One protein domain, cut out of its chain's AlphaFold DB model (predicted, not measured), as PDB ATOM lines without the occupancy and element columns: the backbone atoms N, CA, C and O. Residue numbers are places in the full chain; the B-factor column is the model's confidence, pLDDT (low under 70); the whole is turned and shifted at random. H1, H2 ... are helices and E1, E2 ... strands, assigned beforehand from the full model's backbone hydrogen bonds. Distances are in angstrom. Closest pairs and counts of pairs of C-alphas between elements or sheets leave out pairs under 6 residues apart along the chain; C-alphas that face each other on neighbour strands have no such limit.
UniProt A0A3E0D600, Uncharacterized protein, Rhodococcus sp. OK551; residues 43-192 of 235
ATOM      1  N   SER A  43     568.662 688.071 724.856       76.94
ATOM      2  CA  SER A  43     567.282 687.991 724.403       76.94
ATOM      3  C   SER A  43     566.694 686.690 724.908       76.94
ATOM      4  O   SER A  43     567.265 685.625 724.653       76.94
ATOM      5  N   VAL A  44     565.578 686.775 725.624       81.38
ATOM      6  CA  VAL A  44     564.900 685.616 726.190       81.38
ATOM      7  C   VAL A  44     563.497 685.485 725.612       81.38
ATOM      8  O   VAL A  44     562.835 686.449 725.239       81.38
ATOM      9  N   SER A  45     563.059 684.247 725.462       76.06
ATOM     10  CA  SER A  45     561.728 683.889 725.006       76.06
ATOM     11  C   SER A  45     561.298 682.621 725.719       76.06
ATOM     12  O   SER A  45     562.101 681.708 725.924       76.06
ATOM     13  N   VAL A  46     560.029 682.550 726.101       78.94
ATOM     14  CA  VAL A  46     559.490 681.416 726.849       78.94
ATOM     15  C   VAL A  46     558.323 680.829 726.087       78.94
ATOM     16  O   VAL A  46     557.496 681.543 725.526       78.94
ATOM     17  N   SER A  47     558.272 679.504 726.058       76.38
ATOM     18  CA  SER A  47     557.207 678.753 725.411       76.38
ATOM     19  C   SER A  47     556.854 677.550 726.276       76.38
ATOM     20  O   SER A  47     557.655 676.625 726.422       76.38
ATOM     21  N   GLY A  48     555.674 677.586 726.902       77.12
ATOM     22  CA  GLY A  48     555.263 676.579 727.883       77.12
ATOM     23  C   GLY A  48     556.269 676.479 729.035       77.12
ATOM     24  O   GLY A  48     556.568 677.477 729.691       77.12
ATOM     25  N   ASN A  49     556.832 675.292 729.245       77.69
ATOM     26  CA  ASN A  49     557.833 675.027 730.285       77.69
ATOM     27  C   ASN A  49     559.290 675.194 729.821       77.69
ATOM     28  O   ASN A  49     560.218 674.777 730.514       77.69
ATOM     29  N   ASN A  50     559.503 675.790 728.644       79.62
ATOM     30  CA  ASN A  50     560.821 675.908 728.035       79.62
ATOM     31  C   ASN A  50     561.263 677.372 727.976       79.62
ATOM     32  O   ASN A  50     560.553 678.216 727.425       79.62
ATOM     33  N   ILE A  51     562.468 677.657 728.470       80.75
ATOM     34  CA  ILE A  51     563.105 678.974 728.365       80.75
ATOM     35  C   ILE A  51     564.160 678.906 727.264       80.75
ATOM     36  O   ILE A  51     565.109 678.128 727.349       80.75
ATOM     37  N   THR A  52     564.016 679.731 726.232       81.69
ATOM     38  CA  THR A  52     565.031 679.931 725.196       81.69
ATOM     39  C   THR A  52     565.711 681.266 725.412       81.69
ATOM     40  O   THR A  52     565.051 682.295 725.457       81.69
ATOM     41  N   PHE A  53     567.034 681.271 725.500       83.06
ATOM     42  CA  PHE A  53     567.814 682.499 725.583       83.06
ATOM     43  C   PHE A  53     568.891 682.523 724.503       83.06
ATOM     44  O   PHE A  53     569.434 681.490 724.097       83.06
ATOM     45  N   THR A  54     569.212 683.728 724.052       80.88
ATOM     46  CA  THR A  54     570.323 684.015 723.155       80.88
ATOM     47  C   THR A  54     571.229 685.032 723.817       80.88
ATOM     48  O   THR A  54     570.795 686.124 724.174       80.88
ATOM     49  N   ILE A  55     572.497 684.665 723.964       82.88
ATOM     50  CA  ILE A  55     573.544 685.535 724.481       82.88
ATOM     51  C   ILE A  55     574.589 685.749 723.396       82.88
ATOM     52  O   ILE A  55     575.071 684.797 722.776       82.88
ATOM     53  N   LYS A  56     574.969 687.004 723.174       81.50
ATOM     54  CA  LYS A  56     576.105 687.359 722.320       81.50
ATOM     55  C   LYS A  56     577.243 687.836 723.191       81.50
ATOM     56  O   LYS A  56     577.029 688.651 724.074       81.50
ATOM     57  N   ASN A  57     578.461 687.387 722.920       83.38
ATOM     58  CA  ASN A  57     579.641 687.945 723.560       83.38
ATOM     59  C   ASN A  57     580.165 689.130 722.718       83.38
ATOM     60  O   ASN A  57     580.777 688.899 721.667       83.38
ATOM     61  N   PRO A  58     579.947 690.394 723.142       78.31
ATOM     62  CA  PRO A  58     580.359 691.573 722.383       78.31
ATOM     63  C   PRO A  58     581.860 691.857 722.509       78.31
ATOM     64  O   PRO A  58     582.374 692.746 721.832       78.31
ATOM     65  N   ASN A  59     582.578 691.119 723.361       79.06
ATOM     66  CA  ASN A  59     583.978 691.389 723.640       79.06
ATOM     67  C   ASN A  59     584.860 691.103 722.408       79.06
ATOM     68  O   ASN A  59     584.511 690.274 721.556       79.06
ATOM     69  N   PRO A  60     586.007 691.791 722.267       76.56
ATOM     70  CA  PRO A  60     586.898 691.619 721.120       76.56
ATOM     71  C   PRO A  60     587.423 690.183 721.008       76.56
ATOM     72  O   PRO A  60     587.746 689.577 722.026       76.56
ATOM     73  N   ARG A  61     587.626 689.675 719.780       69.56
ATOM     74  CA  ARG A  61     588.103 688.294 719.509       69.56
ATOM     75  C   ARG A  61     589.376 687.880 720.241       69.56
ATOM     76  O   ARG A  61     589.546 686.704 720.529       69.56
ATOM     77  N   LEU A  62     590.269 688.830 720.501       69.00
ATOM     78  CA  LEU A  62     591.556 688.585 721.157       69.00
ATOM     79  C   LEU A  62     591.497 688.781 722.681       69.00
ATOM     80  O   LEU A  62     592.524 688.729 723.354       69.00
ATOM     81  N   SER A  63     590.309 689.028 723.231       70.06
ATOM     82  CA  SER A  63     590.103 689.121 724.673       70.06
ATOM     83  C   SER A  63     589.818 687.727 725.209       70.06
ATOM     84  O   SER A  63     588.960 687.040 724.680       70.06
ATOM     85  N   LEU A  64     590.481 687.297 726.278       75.25
ATOM     86  CA  LEU A  64     590.172 686.027 726.957       75.25
ATOM     87  C   LEU A  64     588.914 686.166 727.843       75.25
ATOM     88  O   LEU A  64     588.900 685.711 728.981       75.25
ATOM     89  N   ILE A  65     587.902 686.889 727.352       79.00
ATOM     90  CA  ILE A  65     586.651 687.181 728.053       79.00
ATOM     91  C   ILE A  65     585.591 686.227 727.527       79.00
ATOM     92  O   ILE A  65     585.177 686.338 726.371       79.00
ATOM     93  N   ASN A  66     585.119 685.335 728.384       81.62
ATOM     94  CA  ASN A  66     584.050 684.414 728.047       81.62
ATOM     95  C   ASN A  66     582.775 684.825 728.765       81.62
ATOM     96  O   ASN A  66     582.815 685.307 729.895       81.62
ATOM     97  N   CYS A  67     581.647 684.604 728.105       82.38
ATOM     98  CA  CYS A  67     580.338 684.898 728.663       82.38
ATOM     99  C   CYS A  67     579.537 683.623 728.886       82.38
ATOM    100  O   CYS A  67     579.824 682.573 728.304       82.38
ATOM    101  N   THR A  68     578.522 683.728 729.729       81.81
ATOM    102  CA  THR A  68     577.572 682.664 729.992       81.81
ATOM    103  C   THR A  68     576.196 683.220 730.300       81.81
ATOM    104  O   THR A  68     576.091 684.256 730.958       81.81
ATOM    105  N   PRO A  69     575.139 682.561 729.825       81.31
ATOM    106  CA  PRO A  69     573.801 682.784 730.323       81.31
ATOM    107  C   PRO A  69     573.575 681.940 731.581       81.31
ATOM    108  O   PRO A  69     573.893 680.752 731.614       81.31
ATOM    109  N   ALA A  70     572.981 682.552 732.589       82.69
ATOM    110  CA  ALA A  70     572.603 681.941 733.845       82.69
ATOM    111  C   ALA A  70     571.107 682.169 734.082       82.69
ATOM    112  O   ALA A  70     570.604 683.278 733.914       82.69
ATOM    113  N   ILE A  71     570.397 681.114 734.467       83.00
ATOM    114  CA  ILE A  71     569.023 681.192 734.959       83.00
ATOM    115  C   ILE A  71     569.107 681.106 736.475       83.00
ATOM    116  O   ILE A  71     569.648 680.137 737.012       83.00
ATOM    117  N   VAL A  72     568.573 682.110 737.150       85.00
ATOM    118  CA  VAL A  72     568.479 682.178 738.606       85.00
ATOM    119  C   VAL A  72     567.018 682.191 739.016       85.00
ATOM    120  O   VAL A  72     566.151 682.694 738.298       85.00
ATOM    121  N   ASP A  73     566.742 681.627 740.183       82.75
ATOM    122  CA  ASP A  73     565.457 681.840 740.838       82.75
ATOM    123  C   ASP A  73     565.309 683.335 741.161       82.75
ATOM    124  O   ASP A  73     566.272 683.981 741.596       82.75
ATOM    125  N   ILE A  74     564.116 683.898 740.948       78.81
ATOM    126  CA  ILE A  74     563.866 685.321 741.193       78.81
ATOM    127  C   ILE A  74     564.189 685.726 742.637       78.81
ATOM    128  O   ILE A  74     564.634 686.845 742.877       78.81
ATOM    129  N   ARG A  75     564.059 684.801 743.593       77.56
ATOM    130  CA  ARG A  75     564.343 685.034 745.018       77.56
ATOM    131  C   ARG A  75     565.826 685.282 745.287       77.56
ATOM    132  O   ARG A  75     566.172 686.007 746.215       77.56
ATOM    133  N   ASN A  76     566.697 684.717 744.453       78.94
ATOM    134  CA  ASN A  76     568.148 684.873 744.554       78.94
ATOM    135  C   ASN A  76     568.675 686.024 743.683       78.94
ATOM    136  O   ASN A  76     569.810 686.466 743.865       78.94
ATOM    137  N   LEU A  77     567.856 686.540 742.761       78.50
ATOM    138  CA  LEU A  77     568.225 687.652 741.893       78.50
ATOM    139  C   LEU A  77     568.741 688.899 742.648       78.50
ATOM    140  O   LEU A  77     569.779 689.419 742.242       78.50
ATOM    141  N   PRO A  78     568.102 689.405 743.725       74.56
ATOM    142  CA  PRO A  78     568.592 690.612 744.397       74.56
ATOM    143  C   PRO A  78     569.984 690.429 745.020       74.56
ATOM    144  O   PRO A  78     570.777 691.374 745.031       74.56
ATOM    145  N   ALA A  79     570.319 689.216 745.474       75.19
ATOM    146  CA  ALA A  79     571.660 688.888 745.953       75.19
ATOM    147  C   ALA A  79     572.686 688.904 744.807       75.19
ATOM    148  O   ALA A  79     573.762 689.467 744.964       75.19
ATOM    149  N   VAL A  80     572.319 688.387 743.630       73.62
ATOM    150  CA  VAL A  80     573.164 688.385 742.421       73.62
ATOM    151  C   VAL A  80     573.397 689.792 741.862       73.62
ATOM    152  O   VAL A  80     574.492 690.095 741.397       73.62
ATOM    153  N   ILE A  81     572.379 690.657 741.889       72.88
ATOM    154  CA  ILE A  81     572.515 692.056 741.454       72.88
ATOM    155  C   ILE A  81     573.429 692.824 742.415       72.88
ATOM    156  O   ILE A  81     574.244 693.632 741.974       72.88
ATOM    157  N   SER A  82     573.283 692.579 743.720       74.94
ATOM    158  CA  SER A  82     574.066 693.264 744.754       74.94
ATOM    159  C   SER A  82     575.510 692.765 744.815       74.94
ATOM    160  O   SER A  82     576.422 693.559 745.033       74.94
ATOM    161  N   ASP A  83     575.718 691.466 744.600       74.75
ATOM    162  CA  ASP A  83     577.030 690.837 744.532       74.75
ATOM    163  C   ASP A  83     577.089 689.822 743.372       74.75
ATOM    164  O   ASP A  83     576.630 688.680 743.511       74.75
ATOM    165  N   PRO A  84     577.693 690.194 742.226       69.12
ATOM    166  CA  PRO A  84     577.767 689.328 741.055       69.12
ATOM    167  C   PRO A  84     578.695 688.120 741.269       69.12
ATOM    168  O   PRO A  84     578.667 687.187 740.464       69.12
ATOM    169  N   ALA A  85     579.492 688.094 742.348       73.06
ATOM    170  CA  ALA A  85     580.255 686.911 742.736       73.06
ATOM    171  C   ALA A  85     579.347 685.760 743.204       73.06
ATOM    172  O   ALA A  85     579.723 684.601 743.032       73.06
ATOM    173  N   SER A  86     578.125 686.056 743.669       72.19
ATOM    174  CA  SER A  86     577.135 685.056 744.102       72.19
ATOM    175  C   SER A  86     576.725 684.085 742.987       72.19
ATOM    176  O   SER A  86     576.218 683.000 743.247       72.19
ATOM    177  N   LEU A  87     576.958 684.437 741.717       69.50
ATOM    178  CA  LEU A  87     576.756 683.524 740.581       69.50
ATOM    179  C   LEU A  87     577.709 682.323 740.596       69.50
ATOM    180  O   LEU A  87     577.471 681.346 739.890       69.50
ATOM    181  N   LEU A  88     578.804 682.411 741.349       70.44
ATOM    182  CA  LEU A  88     579.783 681.341 741.501       70.44
ATOM    183  C   LEU A  88     579.429 680.397 742.658       70.44
ATOM    184  O   LEU A  88     580.059 679.344 742.781       70.44
ATOM    185  N   ASP A  89     578.434 680.744 743.480       71.69
ATOM    186  CA  ASP A  89     578.013 679.914 744.601       71.69
ATOM    187  C   ASP A  89     577.162 678.718 744.138       71.69
ATOM    188  O   ASP A  89     576.221 678.861 743.342       71.69
ATOM    189  N   PRO A  90     577.447 677.507 744.649       66.12
ATOM    190  CA  PRO A  90     576.667 676.325 744.319       66.12
ATOM    191  C   PRO A  90     575.237 676.458 744.863       66.12
ATOM    192  O   PRO A  90     575.029 676.676 746.053       66.12
ATOM    193  N   GLY A  91     574.241 676.279 743.990       66.38
ATOM    194  CA  GLY A  91     572.814 676.300 744.349       66.38
ATOM    195  C   GLY A  91     572.077 677.613 744.062       66.38
ATOM    196  O   GLY A  91     570.855 677.644 744.170       66.38
ATOM    197  N   VAL A  92     572.780 678.672 743.642       69.75
ATOM    198  CA  VAL A  92     572.151 679.933 743.194       69.75
ATOM    199  C   VAL A  92     571.615 679.815 741.761       69.75
ATOM    200  O   VAL A  92     570.586 680.401 741.417       69.75
ATOM    201  N   LEU A  93     572.303 679.027 740.931       73.81
ATOM    202  CA  LEU A  93     571.986 678.817 739.522       73.81
ATOM    203  C   LEU A  93     571.027 677.636 739.330       73.81
ATOM    204  O   LEU A  93     571.334 676.504 739.698       73.81
ATOM    205  N   VAL A  94     569.905 677.892 738.661       74.56
ATOM    206  CA  VAL A  94     569.016 676.858 738.106       74.56
ATOM    207  C   VAL A  94     569.624 676.286 736.819       74.56
ATOM    208  O   VAL A  94     569.530 675.090 736.544       74.56
ATOM    209  N   TYR A  95     570.296 677.137 736.041       70.19
ATOM    210  CA  TYR A  95     571.070 676.758 734.863       70.19
ATOM    211  C   TYR A  95     572.249 677.727 734.663       70.19
ATOM    212  O   TYR A  95     572.079 678.917 734.920       70.19
ATOM    213  N   PRO A  96     573.398 677.278 734.130       63.19
ATOM    214  CA  PRO A  96     573.774 675.879 733.929       63.19
ATOM    215  C   PRO A  96     574.005 675.179 735.276       63.19
ATOM    216  O   PRO A  96     574.446 675.803 736.238       63.19
ATOM    217  N   GLN A  97     573.719 673.874 735.346       63.81
ATOM    218  CA  GLN A  97     574.087 673.073 736.515       63.81
ATOM    219  C   GLN A  97     575.606 672.911 736.532       63.81
ATOM    220  O   GLN A  97     576.172 672.068 735.838       63.81
ATOM    221  N   VAL A  98     576.277 673.783 737.274       57.97
ATOM    222  CA  VAL A  98     577.732 673.800 737.354       57.97
ATOM    223  C   VAL A  98     578.245 672.691 738.260       57.97
ATOM    224  O   VAL A  98     578.161 672.772 739.479       57.97
ATOM    225  N   THR A  99     578.856 671.678 737.651       55.62
ATOM    226  CA  THR A  99     579.775 670.747 738.329       55.62
ATOM    227  C   THR A  99     581.226 671.238 738.286       55.62
ATOM    228  O   THR A  99     582.019 670.848 739.136       55.62
ATOM    229  N   ASN A 100     581.581 672.111 737.330       57.16
ATOM    230  CA  ASN A 100     582.898 672.748 737.207       57.16
ATOM    231  C   ASN A 100     582.774 674.217 736.766       57.16
ATOM    232  O   ASN A 100     582.197 674.515 735.722       57.16
ATOM    233  N   ILE A 101     583.403 675.136 737.507       56.78
ATOM    234  CA  ILE A 101     583.375 676.590 737.231       56.78
ATOM    235  C   ILE A 101     584.063 676.929 735.892       56.78
ATOM    236  O   ILE A 101     583.704 677.896 735.226       56.78
ATOM    237  N   GLY A 102     585.016 676.105 735.444       56.75
ATOM    238  CA  GLY A 102     585.689 676.283 734.150       56.75
ATOM    239  C   GLY A 102     584.779 676.072 732.933       56.75
ATOM    240  O   GLY A 102     585.045 676.634 731.874       56.75
ATOM    241  N   GLU A 103     583.691 675.313 733.085       58.22
ATOM    242  CA  GLU A 103     582.694 675.091 732.027       58.22
ATOM    243  C   GLU A 103     581.559 676.117 732.075       58.22
ATOM    244  O   GLU A 103     580.790 676.239 731.120       58.22
ATOM    245  N   LEU A 104     581.486 676.895 733.164       64.81
ATOM    246  CA  LEU A 104     580.453 677.899 733.372       64.81
ATOM    247  C   LEU A 104     580.508 678.968 732.281       64.81
ATOM    248  O   LEU A 104     579.459 679.376 731.813       64.81
ATOM    249  N   PHE A 105     581.693 679.367 731.807       68.38
ATOM    250  CA  PHE A 105     581.878 680.437 730.820       68.38
ATOM    251  C   PHE A 105     582.301 679.896 729.447       68.38
ATOM    252  O   PHE A 105     583.470 679.951 729.058       68.38
ATOM    253  N   GLY A 106     581.325 679.364 728.706       68.19
ATOM    254  CA  GLY A 106     581.542 678.689 727.421       68.19
ATOM    255  C   GLY A 106     581.422 679.562 726.164       68.19
ATOM    256  O   GLY A 106     581.811 679.120 725.080       68.19
ATOM    257  N   VAL A 107     580.894 680.791 726.254       79.94
ATOM    258  CA  VAL A 107     580.669 681.637 725.066       79.94
ATOM    259  C   VAL A 107     581.902 682.478 724.768       79.94
ATOM    260  O   VAL A 107     582.152 683.506 725.403       79.94
ATOM    261  N   LEU A 108     582.658 682.045 723.762       80.75
ATOM    262  CA  LEU A 108     583.856 682.733 723.281       80.75
ATOM    263  C   LEU A 108     583.551 684.152 722.752       80.75
ATOM    264  O   LEU A 108     582.429 684.424 722.315       80.75
ATOM    265  N   PRO A 109     584.541 685.059 722.720       81.00
ATOM    266  CA  PRO A 109     584.355 686.414 722.204       81.00
ATOM    267  C   PRO A 109     583.895 686.443 720.744       81.00
ATOM    268  O   PRO A 109     584.365 685.660 719.912       81.00
ATOM    269  N   GLN A 110     582.992 687.374 720.416       78.88
ATOM    270  CA  GLN A 110     582.335 687.482 719.104       78.88
ATOM    271  C   GLN A 110     581.611 686.198 718.668       78.88
ATOM    272  O   GLN A 110     581.489 685.926 717.467       78.88
ATOM    273  N   ARG A 111     581.173 685.383 719.629       82.06
ATOM    274  CA  ARG A 111     580.280 684.249 719.399       82.06
ATOM    275  C   ARG A 111     578.940 684.494 720.064       82.06
ATOM    276  O   ARG A 111     578.807 685.305 720.978       82.06
ATOM    277  N   GLU A 112     577.962 683.772 719.555       82.75
ATOM    278  CA  GLU A 112     576.600 683.756 720.051       82.75
ATOM    279  C   GLU A 112     576.275 682.332 720.479       82.75
ATOM    280  O   GLU A 112     576.747 681.366 719.869       82.75
ATOM    281  N   LEU A 113     575.496 682.217 721.545       80.75
ATOM    282  CA  LEU A 113     574.965 680.959 722.027       80.75
ATOM    283  C   LEU A 113     573.461 681.121 722.193       80.75
ATOM    284  O   LEU A 113     573.007 681.917 723.013       80.75
ATOM    285  N   THR A 114     572.713 680.326 721.441       81.56
ATOM    286  CA  THR A 114     571.281 680.133 721.652       81.56
ATOM    287  C   THR A 114     571.079 678.769 722.285       81.56
ATOM    288  O   THR A 114     571.567 677.756 721.771       81.56
ATOM    289  N   LYS A 115     570.383 678.735 723.419       81.38
ATOM    290  CA  LYS A 115     570.033 677.495 724.108       81.38
ATOM    291  C   LYS A 115     568.602 677.559 724.602       81.38
ATOM    292  O   LYS A 115     568.125 678.604 725.032       81.38
ATOM    293  N   THR A 116     567.963 676.400 724.553       81.00
ATOM    294  CA  THR A 116     566.647 676.162 725.124       81.00
ATOM    295  C   THR A 116     566.822 675.197 726.280       81.00
ATOM    296  O   THR A 116     567.358 674.104 726.095       81.00
ATOM    297  N   VAL A 117     566.402 675.621 727.464       83.00
ATOM    298  CA  VAL A 117     566.311 674.774 728.648       83.00
ATOM    299  C   VAL A 117     564.870 674.303 728.733       83.00
ATOM    300  O   VAL A 117     563.955 675.128 728.760       83.00
ATOM    301  N   THR A 118     564.678 672.989 728.681       83.12
ATOM    302  CA  THR A 118     563.355 672.365 728.728       83.12
ATOM    303  C   THR A 118     563.017 671.910 730.136       83.12
ATOM    304  O   THR A 118     563.907 671.785 730.978       83.12
ATOM    305  N   ASP A 119     561.730 671.660 730.371       77.81
ATOM    306  CA  ASP A 119     561.231 671.050 731.609       77.81
ATOM    307  C   ASP A 119     561.567 671.866 732.867       77.81
ATOM    308  O   ASP A 119     561.809 671.319 733.946       77.81
ATOM    309  N   ILE A 120     561.570 673.198 732.740       79.00
ATOM    310  CA  ILE A 120     561.716 674.072 733.899       79.00
ATOM    311  C   ILE A 120     560.403 674.031 734.700       79.00
ATOM    312  O   ILE A 120     559.319 674.162 734.109       79.00
ATOM    313  N   PRO A 121     560.476 673.828 736.031       80.12
ATOM    314  CA  PRO A 121     559.300 673.864 736.890       80.12
ATOM    315  C   PRO A 121     558.523 675.173 736.730       80.12
ATOM    316  O   PRO A 121     559.079 676.210 736.378       80.12
ATOM    317  N   THR A 122     557.222 675.137 737.003       78.88
ATOM    318  CA  THR A 122     556.411 676.358 737.025       78.88
ATOM    319  C   THR A 122     556.936 677.301 738.106       78.88
ATOM    320  O   THR A 122     557.092 676.898 739.259       78.88
ATOM    321  N   GLY A 123     557.198 678.554 737.744       75.94
ATOM    322  CA  GLY A 123     557.823 679.515 738.643       75.94
ATOM    323  C   GLY A 123     558.241 680.805 737.950       75.94
ATOM    324  O   GLY A 123     558.086 680.968 736.738       75.94
ATOM    325  N   VAL A 124     558.771 681.732 738.746       80.06
ATOM    326  CA  VAL A 124     559.325 682.999 738.266       80.06
ATOM    327  C   VAL A 124     560.842 682.914 738.352       80.06
ATOM    328  O   VAL A 124     561.414 682.644 739.407       80.06
ATOM    329  N   TYR A 125     561.493 683.149 737.225       83.44
ATOM    330  CA  TYR A 125     562.931 683.052 737.055       83.44
ATOM    331  C   TYR A 125     563.468 684.355 736.484       83.44
ATOM    332  O   TYR A 125     562.749 685.124 735.847       83.44
ATOM    333  N   ALA A 126     564.757 684.587 736.678       82.31
ATOM    334  CA  ALA A 126     565.470 685.642 735.990       82.31
ATOM    335  C   ALA A 126     566.626 685.051 735.193       82.31
ATOM    336  O   ALA A 126     567.344 684.166 735.657       82.31
ATOM    337  N   VAL A 127     566.800 685.543 733.976       83.81
ATOM    338  CA  VAL A 127     567.907 685.167 733.107       83.81
ATOM    339  C   VAL A 127     568.899 686.318 733.084       83.81
ATOM    340  O   VAL A 127     568.551 687.452 732.765       83.81
ATOM    341  N   VAL A 128     570.141 686.015 733.433       83.75
ATOM    342  CA  VAL A 128     571.254 686.962 733.510       83.75
ATOM    343  C   VAL A 128     572.421 686.465 732.673       83.75
ATOM    344  O   VAL A 128     572.608 685.272 732.462       83.75
ATOM    345  N   GLY A 129     573.216 687.390 732.162       81.88
ATOM    346  CA  GLY A 129     574.333 687.112 731.280       81.88
ATOM    347  C   GLY A 129     575.582 687.591 731.977       81.88
ATOM    348  O   GLY A 129     575.729 688.783 732.200       81.88
ATOM    349  N   ALA A 130     576.479 686.685 732.330       79.19
ATOM    350  CA  ALA A 130     577.708 687.024 733.028       79.19
ATOM    351  C   ALA A 130     578.907 686.837 732.101       79.19
ATOM    352  O   ALA A 130     579.052 685.791 731.473       79.19
ATOM    353  N   CYS A 131     579.781 687.833 732.020       79.12
ATOM    354  CA  CYS A 131     581.064 687.737 731.333       79.12
ATOM    355  C   CYS A 131     582.207 687.848 732.333       79.12
ATOM    356  O   CYS A 131     582.209 688.719 733.198       79.12
ATOM    357  N   VAL A 132     583.219 687.000 732.176       77.69
ATOM    358  CA  VAL A 132     584.417 687.019 733.012       77.69
ATOM    359  C   VAL A 132     585.664 686.884 732.154       77.69
ATOM    360  O   VAL A 132     585.662 686.255 731.093       77.69
ATOM    361  N   PHE A 133     586.754 687.475 732.621       75.50
ATOM    362  CA  PHE A 133     588.069 687.245 732.051       75.50
ATOM    363  C   PHE A 133     588.596 685.895 732.559       75.50
ATOM    364  O   PHE A 133     588.858 685.742 733.744       75.50
ATOM    365  N   ILE A 134     588.755 684.903 731.679       69.56
ATOM    366  CA  ILE A 134     589.172 683.539 732.054       69.56
ATOM    367  C   ILE A 134     590.476 683.504 732.873       69.56
ATOM    368  O   ILE A 134     590.521 682.781 733.865       69.56
ATOM    369  N   PRO A 135     591.525 684.290 732.559       67.50
ATOM    370  CA  PRO A 135     592.733 684.326 733.385       67.50
ATOM    371  C   PRO A 135     592.505 684.858 734.803       67.50
ATOM    372  O   PRO A 135     593.320 684.583 735.674       67.50
ATOM    373  N   SER A 136     591.412 685.590 735.038       61.91
ATOM    374  CA  SER A 136     591.008 686.063 736.364       61.91
ATOM    375  C   SER A 136     590.245 685.021 737.189       61.91
ATOM    376  O   SER A 136     590.004 685.210 738.377       61.91
ATOM    377  N   LEU A 137     589.850 683.897 736.587       61.16
ATOM    378  CA  LEU A 137     589.316 682.762 737.347       61.16
ATOM    379  C   LEU A 137     590.433 681.971 738.046       61.16
ATOM    380  O   LEU A 137     590.155 681.085 738.851       61.16
ATOM    381  N   ILE A 138     591.698 682.280 737.737       60.03
ATOM    382  CA  ILE A 138     592.875 681.676 738.353       60.03
ATOM    383  C   ILE A 138     593.403 682.657 739.416       60.03
ATOM    384  O   ILE A 138     593.717 683.807 739.088       60.03
ATOM    385  N   PRO A 139     593.523 682.248 740.692       53.00
ATOM    386  CA  PRO A 139     594.087 683.107 741.728       53.00
ATOM    387  C   PRO A 139     595.525 683.525 741.365       53.00
ATOM    388  O   PRO A 139     596.272 682.713 740.814       53.00
ATOM    389  N   PRO A 140     595.945 684.773 741.665       50.81
ATOM    390  CA  PRO A 140     595.363 685.705 742.644       50.81
ATOM    391  C   PRO A 140     594.461 686.813 742.060       50.81
ATOM    392  O   PRO A 140     594.111 687.750 742.775       50.81
ATOM    393  N   ILE A 141     594.130 686.770 740.768       53.44
ATOM    394  CA  ILE A 141     593.522 687.910 740.067       53.44
ATOM    395  C   ILE A 141     591.997 687.766 740.049       53.44
ATOM    396  O   ILE A 141     591.427 687.477 739.014       53.44
ATOM    397  N   THR A 142     591.309 687.944 741.173       56.66
ATOM    398  CA  THR A 142     589.841 687.801 741.209       56.66
ATOM    399  C   THR A 142     589.154 689.066 740.684       56.66
ATOM    400  O   THR A 142     588.834 689.971 741.449       56.66
ATOM    401  N   THR A 143     588.931 689.163 739.371       63.00
ATOM    402  CA  THR A 143     588.050 690.209 738.813       63.00
ATOM    403  C   THR A 143     586.596 689.765 738.894       63.00
ATOM    404  O   THR A 143     586.283 688.645 738.483       63.00
ATOM    405  N   LEU A 144     585.711 690.649 739.359       67.06
ATOM    406  CA  LEU A 144     584.275 690.377 739.416       67.06
ATOM    407  C   LEU A 144     583.704 690.169 737.999       67.06
ATOM    408  O   LEU A 144     584.140 690.841 737.058       67.06
ATOM    409  N   PRO A 145     582.735 689.251 737.825       70.00
ATOM    410  CA  PRO A 145     582.070 689.080 736.544       70.00
ATOM    411  C   PRO A 145     581.202 690.303 736.231       70.00
ATOM    412  O   PRO A 145     580.518 690.845 737.098       70.00
ATOM    413  N   ALA A 146     581.207 690.726 734.969       72.94
ATOM    414  CA  ALA A 146     580.279 691.738 734.484       72.94
ATOM    415  C   ALA A 146     578.940 691.069 734.167       72.94
ATOM    416  O   ALA A 146     578.885 690.180 733.314       72.94
ATOM    417  N   ILE A 147     577.876 691.497 734.842       74.00
ATOM    418  CA  ILE A 147     576.517 690.988 734.637       74.00
ATOM    419  C   ILE A 147     575.724 691.902 733.693       74.00
ATOM    420  O   ILE A 147     575.875 693.124 733.707       74.00
ATOM    421  N   SER A 148     574.897 691.308 732.838       76.00
ATOM    422  CA  SER A 148     573.901 692.004 732.025       76.00
ATOM    423  C   SER A 148     572.679 692.369 732.861       76.00
ATOM    424  O   SER A 148     572.493 691.875 733.974       76.00
ATOM    425  N   LEU A 149     571.789 693.167 732.268       73.81
ATOM    426  CA  LEU A 149     570.467 693.380 732.837       73.81
ATOM    427  C   LEU A 149     569.717 692.040 732.937       73.81
ATOM    428  O   LEU A 149     569.745 691.280 731.960       73.81
ATOM    429  N   PRO A 150     569.091 691.730 734.085       75.56
ATOM    430  CA  PRO A 150     568.254 690.547 734.217       75.56
ATOM    431  C   PRO A 150     566.977 690.693 733.395       75.56
ATOM    432  O   PRO A 150     566.309 691.725 733.447       75.56
ATOM    433  N   GLU A 151     566.612 689.632 732.684       78.00
ATOM    434  CA  GLU A 151     565.308 689.503 732.039       78.00
ATOM    435  C   GLU A 151     564.441 688.546 732.858       78.00
ATOM    436  O   GLU A 151     564.858 687.425 733.163       78.00
ATOM    437  N   VAL A 152     563.250 688.995 733.255       79.88
ATOM    438  CA  VAL A 152     562.338 688.196 734.074       79.88
ATOM    439  C   VAL A 152     561.495 687.311 733.174       79.88
ATOM    440  O   VAL A 152     560.990 687.716 732.125       79.88
ATOM    441  N   VAL A 153     561.337 686.078 733.622       78.75
ATOM    442  CA  VAL A 153     560.678 685.004 732.910       78.75
ATOM    443  C   VAL A 153     559.710 684.311 733.847       78.75
ATOM    444  O   VAL A 153     560.087 683.843 734.918       78.75
ATOM    445  N   VAL A 154     558.464 684.182 733.410       78.50
ATOM    446  CA  VAL A 154     557.454 683.398 734.111       78.50
ATOM    447  C   VAL A 154     557.196 682.128 733.312       78.50
ATOM    448  O   VAL A 154     556.797 682.188 732.147       78.50
ATOM    449  N   VAL A 155     557.467 680.980 733.932       76.56
ATOM    450  CA  VAL A 155     557.320 679.650 733.333       76.56
ATOM    451  C   VAL A 155     556.080 678.977 733.890       76.56
ATOM    452  O   VAL A 155     555.875 678.952 735.102       76.56
ATOM    453  N   GLY A 156     555.287 678.387 732.995       66.00
ATOM    454  CA  GLY A 156     553.986 677.812 733.319       66.00
ATOM    455  C   GLY A 156     552.902 678.885 733.425       66.00
ATOM    456  O   GLY A 156     553.184 680.078 733.533       66.00
ATOM    457  N   GLY A 157     551.645 678.459 733.320       61.56
ATOM    458  CA  GLY A 157     550.472 679.326 733.259       61.56
ATOM    459  C   GLY A 157     550.142 680.006 734.593       61.56
ATOM    460  O   GLY A 157     549.101 679.766 735.191       61.56
ATOM    461  N   PHE A 158     551.036 680.885 735.042       56.94
ATOM    462  CA  PHE A 158     550.949 681.713 736.248       56.94
ATOM    463  C   PHE A 158     549.626 682.481 736.371       56.94
ATOM    464  O   PHE A 158     549.151 682.722 737.479       56.94
ATOM    465  N   PHE A 159     548.990 682.787 735.240       54.53
ATOM    466  CA  PHE A 159     547.628 683.287 735.194       54.53
ATOM    467  C   PHE A 159     546.717 682.395 734.343       54.53
ATOM    468  O   PHE A 159     546.001 682.879 733.472       54.53
ATOM    469  N   GLU A 160     546.686 681.088 734.589       47.84
ATOM    470  CA  GLU A 160     545.723 680.182 733.939       47.84
ATOM    471  C   GLU A 160     544.258 680.629 734.131       47.84
ATOM    472  O   GLU A 160     543.410 680.317 733.300       47.84
ATOM    473  N   GLY A 161     543.973 681.457 735.146       47.56
ATOM    474  CA  GLY A 161     542.694 682.164 735.310       47.56
ATOM    475  C   GLY A 161     542.512 683.457 734.485       47.56
ATOM    476  O   GLY A 161     541.378 683.898 734.329       47.56
ATOM    477  N   LEU A 162     543.581 684.063 733.946       47.41
ATOM    478  CA  LEU A 162     543.554 685.241 733.050       47.41
ATOM    479  C   LEU A 162     543.951 684.913 731.596       47.41
ATOM    480  O   LEU A 162     544.007 685.811 730.758       47.41
ATOM    481  N   GLY A 163     544.232 683.648 731.275       43.72
ATOM    482  CA  GLY A 163     544.522 683.195 729.911       43.72
ATOM    483  C   GLY A 163     545.887 683.617 729.354       43.72
ATOM    484  O   GLY A 163     546.104 683.499 728.147       43.72
ATOM    485  N   THR A 164     546.818 684.093 730.186       51.72
ATOM    486  CA  THR A 164     548.181 684.401 729.741       51.72
ATOM    487  C   THR A 164     549.088 683.203 730.022       51.72
ATOM    488  O   THR A 164     549.246 682.755 731.157       51.72
ATOM    489  N   GLY A 165     549.625 682.613 728.949       59.19
ATOM    490  CA  GLY A 165     550.647 681.569 729.031       59.19
ATOM    491  C   GLY A 165     551.975 682.119 729.561       59.19
ATOM    492  O   GLY A 165     552.034 683.196 730.145       59.19
ATOM    493  N   SER A 166     553.064 681.389 729.344       63.41
ATOM    494  CA  SER A 166     554.397 681.826 729.761       63.41
ATOM    495  C   SER A 166     554.792 683.161 729.113       63.41
ATOM    496  O   SER A 166     554.590 683.352 727.913       63.41
ATOM    497  N   VAL A 167     555.369 684.073 729.899       65.06
ATOM    498  CA  VAL A 167     555.727 685.437 729.467       65.06
ATOM    499  C   VAL A 167     557.173 685.777 729.828       65.06
ATOM    500  O   VAL A 167     557.750 685.222 730.764       65.06
ATOM    501  N   SER A 168     557.777 686.684 729.064       68.50
ATOM    502  CA  SER A 168     559.144 687.183 729.275       68.50
ATOM    503  C   SER A 168     559.179 688.685 729.061       68.50
ATOM    504  O   SER A 168     558.491 689.191 728.171       68.50
ATOM    505  N   GLY A 169     559.980 689.388 729.852       68.50
ATOM    506  CA  GLY A 169     560.220 690.808 729.647       68.50
ATOM    507  C   GLY A 169     561.021 691.460 730.765       68.50
ATOM    508  O   GLY A 169     561.358 690.848 731.781       68.50
ATOM    509  N   SER A 170     561.315 692.743 730.575       63.03
ATOM    510  CA  SER A 170     561.829 693.605 731.642       63.03
ATOM    511  C   SER A 170     560.773 693.777 732.737       63.03
ATOM    512  O   SER A 170     559.580 693.751 732.438       63.03
ATOM    513  N   LEU A 171     561.193 694.023 733.983       63.28
ATOM    514  CA  LEU A 171     560.279 694.236 735.117       63.28
ATOM    515  C   LEU A 171     559.207 695.293 734.822       63.28
ATOM    516  O   LEU A 171     558.019 695.036 734.997       63.28
ATOM    517  N   GLU A 172     559.630 696.429 734.266       61.00
ATOM    518  CA  GLU A 172     558.744 697.519 733.844       61.00
ATOM    519  C   GLU A 172     557.763 697.067 732.751       61.00
ATOM    520  O   GLU A 172     556.594 697.443 732.751       61.00
ATOM    521  N   GLY A 173     558.223 696.205 731.838       57.25
ATOM    522  CA  GLY A 173     557.395 695.615 730.785       57.25
ATOM    523  C   GLY A 173     556.366 694.610 731.308       57.25
ATOM    524  O   GLY A 173     555.362 694.369 730.645       57.25
ATOM    525  N   LEU A 174     556.596 694.056 732.500       60.28
ATOM    526  CA  LEU A 174     555.665 693.188 733.222       60.28
ATOM    527  C   LEU A 174     554.790 693.966 734.225       60.28
ATOM    528  O   LEU A 174     553.928 693.364 734.861       60.28
ATOM    529  N   GLY A 175     554.980 695.285 734.346       63.44
ATOM    530  CA  GLY A 175     554.210 696.149 735.244       63.44
ATOM    531  C   GLY A 175     554.681 696.146 736.699       63.44
ATOM    532  O   GLY A 175     553.920 696.558 737.570       63.44
ATOM    533  N   PHE A 176     555.906 695.690 736.975       66.62
ATOM    534  CA  PHE A 176     556.499 695.716 738.313       66.62
ATOM    535  C   PHE A 176     557.547 696.824 738.415       66.62
ATOM    536  O   PHE A 176     558.411 696.952 737.546       66.62
ATOM    537  N   GLU A 177     557.489 697.603 739.494       68.88
ATOM    538  CA  GLU A 177     558.456 698.673 739.766       68.88
ATOM    539  C   GLU A 177     559.759 698.121 740.363       68.88
ATOM    540  O   GLU A 177     560.833 698.683 740.143       68.88
ATOM    541  N   SER A 178     559.697 696.986 741.072       69.38
ATOM    542  CA  SER A 178     560.869 696.344 741.663       69.38
ATOM    543  C   SER A 178     560.826 694.812 741.629       69.38
ATOM    544  O   SER A 178     559.777 694.181 741.490       69.38
ATOM    545  N   VAL A 179     562.007 694.192 741.773       69.19
ATOM    546  CA  VAL A 179     562.149 692.728 741.913       69.19
ATOM    547  C   VAL A 179     561.426 692.246 743.171       69.19
ATOM    548  O   VAL A 179     560.838 691.169 743.166       69.19
ATOM    549  N   ASN A 180     561.435 693.053 744.232       74.88
ATOM    550  CA  ASN A 180     560.752 692.741 745.479       74.88
ATOM    551  C   ASN A 180     559.231 692.694 745.299       74.88
ATOM    552  O   ASN A 180     558.627 691.737 745.765       74.88
ATOM    553  N   ASP A 181     558.630 693.630 744.555       75.31
ATOM    554  CA  ASP A 181     557.182 693.605 744.276       75.31
ATOM    555  C   ASP A 181     556.775 692.342 743.511       75.31
ATOM    556  O   ASP A 181     555.737 691.736 743.773       75.31
ATOM    557  N   LEU A 182     557.620 691.917 742.569       70.19
ATOM    558  CA  LEU A 182     557.420 690.685 741.814       70.19
ATOM    559  C   LEU A 182     557.533 689.441 742.712       70.19
ATOM    560  O   LEU A 182     556.714 688.527 742.594       70.19
ATOM    561  N   ILE A 183     558.525 689.398 743.609       73.88
ATOM    562  CA  ILE A 183     558.681 688.309 744.585       73.88
ATOM    563  C   ILE A 183     557.472 688.267 745.522       73.88
ATOM    564  O   ILE A 183     556.904 687.198 745.724       73.88
ATOM    565  N   GLU A 184     557.037 689.408 746.057       73.94
ATOM    566  CA  GLU A 184     555.879 689.491 746.951       73.94
ATOM    567  C   GLU A 184     554.586 689.060 746.251       73.94
ATOM    568  O   GLU A 184     553.788 688.305 746.814       73.94
ATOM    569  N   ALA A 185     554.387 689.474 744.996       69.88
ATOM    570  CA  ALA A 185     553.269 689.014 744.185       69.88
ATOM    571  C   ALA A 185     553.297 687.486 744.008       69.88
ATOM    572  O   ALA A 185     552.261 686.831 744.154       69.88
ATOM    573  N   TRP A 186     554.476 686.909 743.754       67.12
ATOM    574  CA  TRP A 186     554.657 685.464 743.637       67.12
ATOM    575  C   TRP A 186     554.410 684.721 744.959       67.12
ATOM    576  O   TRP A 186     553.680 683.728 744.971       67.12
ATOM    577  N   GLU A 187     554.955 685.199 746.080       71.50
ATOM    578  CA  GLU A 187     554.762 684.585 747.402       71.50
ATOM    579  C   GLU A 187     553.290 684.647 747.834       71.50
ATOM    580  O   GLU A 187     552.744 683.668 748.345       71.50
ATOM    581  N   ARG A 188     552.587 685.746 747.535       66.69
ATOM    582  CA  ARG A 188     551.151 685.872 747.821       66.69
ATOM    583  C   ARG A 188     550.301 684.876 747.024       66.69
ATOM    584  O   ARG A 188     549.344 684.322 747.561       66.69
ATOM    585  N   ILE A 189     550.635 684.640 745.757       61.84
ATOM    586  CA  ILE A 189     549.885 683.725 744.881       61.84
ATOM    587  C   ILE A 189     550.196 682.260 745.215       61.84
ATOM    588  O   ILE A 189     549.277 681.442 745.293       61.84
ATOM    589  N   SER A 190     551.467 681.937 745.472       59.75
ATOM    590  CA  SER A 190     551.907 680.590 745.862       59.75
ATOM    591  C   SER A 190     551.415 680.179 747.253       59.75
ATOM    592  O   SER A 190     551.082 679.014 747.460       59.75
ATOM    593  N   ALA A 191     551.270 681.122 748.190       57.75
ATOM    594  CA  ALA A 191     550.626 680.865 749.480       57.75
ATOM    595  C   ALA A 191     549.094 680.726 749.362       57.75
ATOM    596  O   ALA A 191     548.479 679.954 750.099       57.75
ATOM    597  N   GLY A 192     548.471 681.442 748.419       47.81
ATOM    598  CA  GLY A 192     547.018 681.463 748.203       47.81
ATOM    599  C   GLY A 192     546.439 680.251 747.463       47.81
ATOM    600  O   GLY A 192     545.220 680.123 747.376       47.81
TER     601      GLY A 192
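What this domain is: This is residues 43 to 192 of the 235 residues of an uncharacterized protein of Rhodococcus sp. OK551 (UniProt A0A3E0D600). Two antiparallel sheets lie face to face as a twisted sandwich, a five-stranded one, E4 - E3 - E6 - E7 - E8, and a smaller one, E1 - E2 - E5; H1, H2 and H5 graze the larger sheet away from the smaller. Loops around Pro 140 and Gly 161 make the two ends of the long axis. The printed part has 150 residues with eight named strands and five named helices, in the order E1 E2 E3 H1 H2 E4 H3 E5 E6 H4 E7 E8 H5, and its class is mixed, helices and strands. It is compact, with a radius of gyration of the C-alphas of 15.9 A, yet elongated, spanning 51 by 28 by 26 A.

How they stand to each other: In the larger sheet E6, residues 123 to 133, is antiparallel to E3, residues 65 to 73, with N 70 and O 128 at 2.7 A, and to E7, residues 151 to 155, with N 125 and O 153 at 2.8 A. The edge strands are E4, residues 93 to 95, with N 94 to O 71 of E3 at 2.8 A, and E8, residues 167 to 169, with N 152 of E7 to O 169 at 3.0 A; E7 and E8 form a hairpin. From edge to edge the strands' lines turn by 116 degrees. In the other sheet E2, residues 50 to 56, forms a hairpin with E1, residues 43 to 47, with N 45 and O 52 at 2.8 A, and is antiparallel to E5, residues 112 to 117, with N 53 and O 115 at 2.9 A. The sheets form a sandwich, two sheets face to face, their best planes 27 degrees apart; the closest C-alphas of E1 and E8, Ser 45 and Ser 168, are 6.0 A apart. H1, residues 77 to 82, H2, residues 84 to 88, H3, residues 101 to 104, and H5, residues 179 to 192, only graze the larger sheet, and H4, residues 134 to 137, only just does, with 5 pairs of C-alphas within 10 A. H1 and H2 only just touch, with 3 pairs of C-alphas within 8 A, and only at the corner; their closest C-alphas, Val 80 and Ser 86, are 5.4 A apart. H1 and H5 are close but not clearly touching, the closest C-alphas, Pro 78 and Val 179, 7.2 A apart. In H1 and H5 every O i to N i+4 pair is within hydrogen-bond range, in H2 0 of 1 but 2 of 2 O i to N i+3 pairs, and H3 and H4 are too short for an i+4 pair.

Where its parts are: E1 begins at C-alpha 43 (567.282, 687.991, 724.403). From first to last C-alpha E6 measures 31.9 A, E3 25.3 A, E2 19.9 A and H5 19.9 A, and H5 ends at C-alpha 192 (547.018, 681.463, 748.203).

The domain as a whole: The C-alphas farthest apart, of Pro 140 and Gly 161, are 53.3 A apart. The printed part has no cut; the links H4 to E7 and E7 to E8 are long. Mean pLDDT of the printed part is 71.5, with 60 residues under 70, among them 96 to 106, 134 to 144 and 156 to 179.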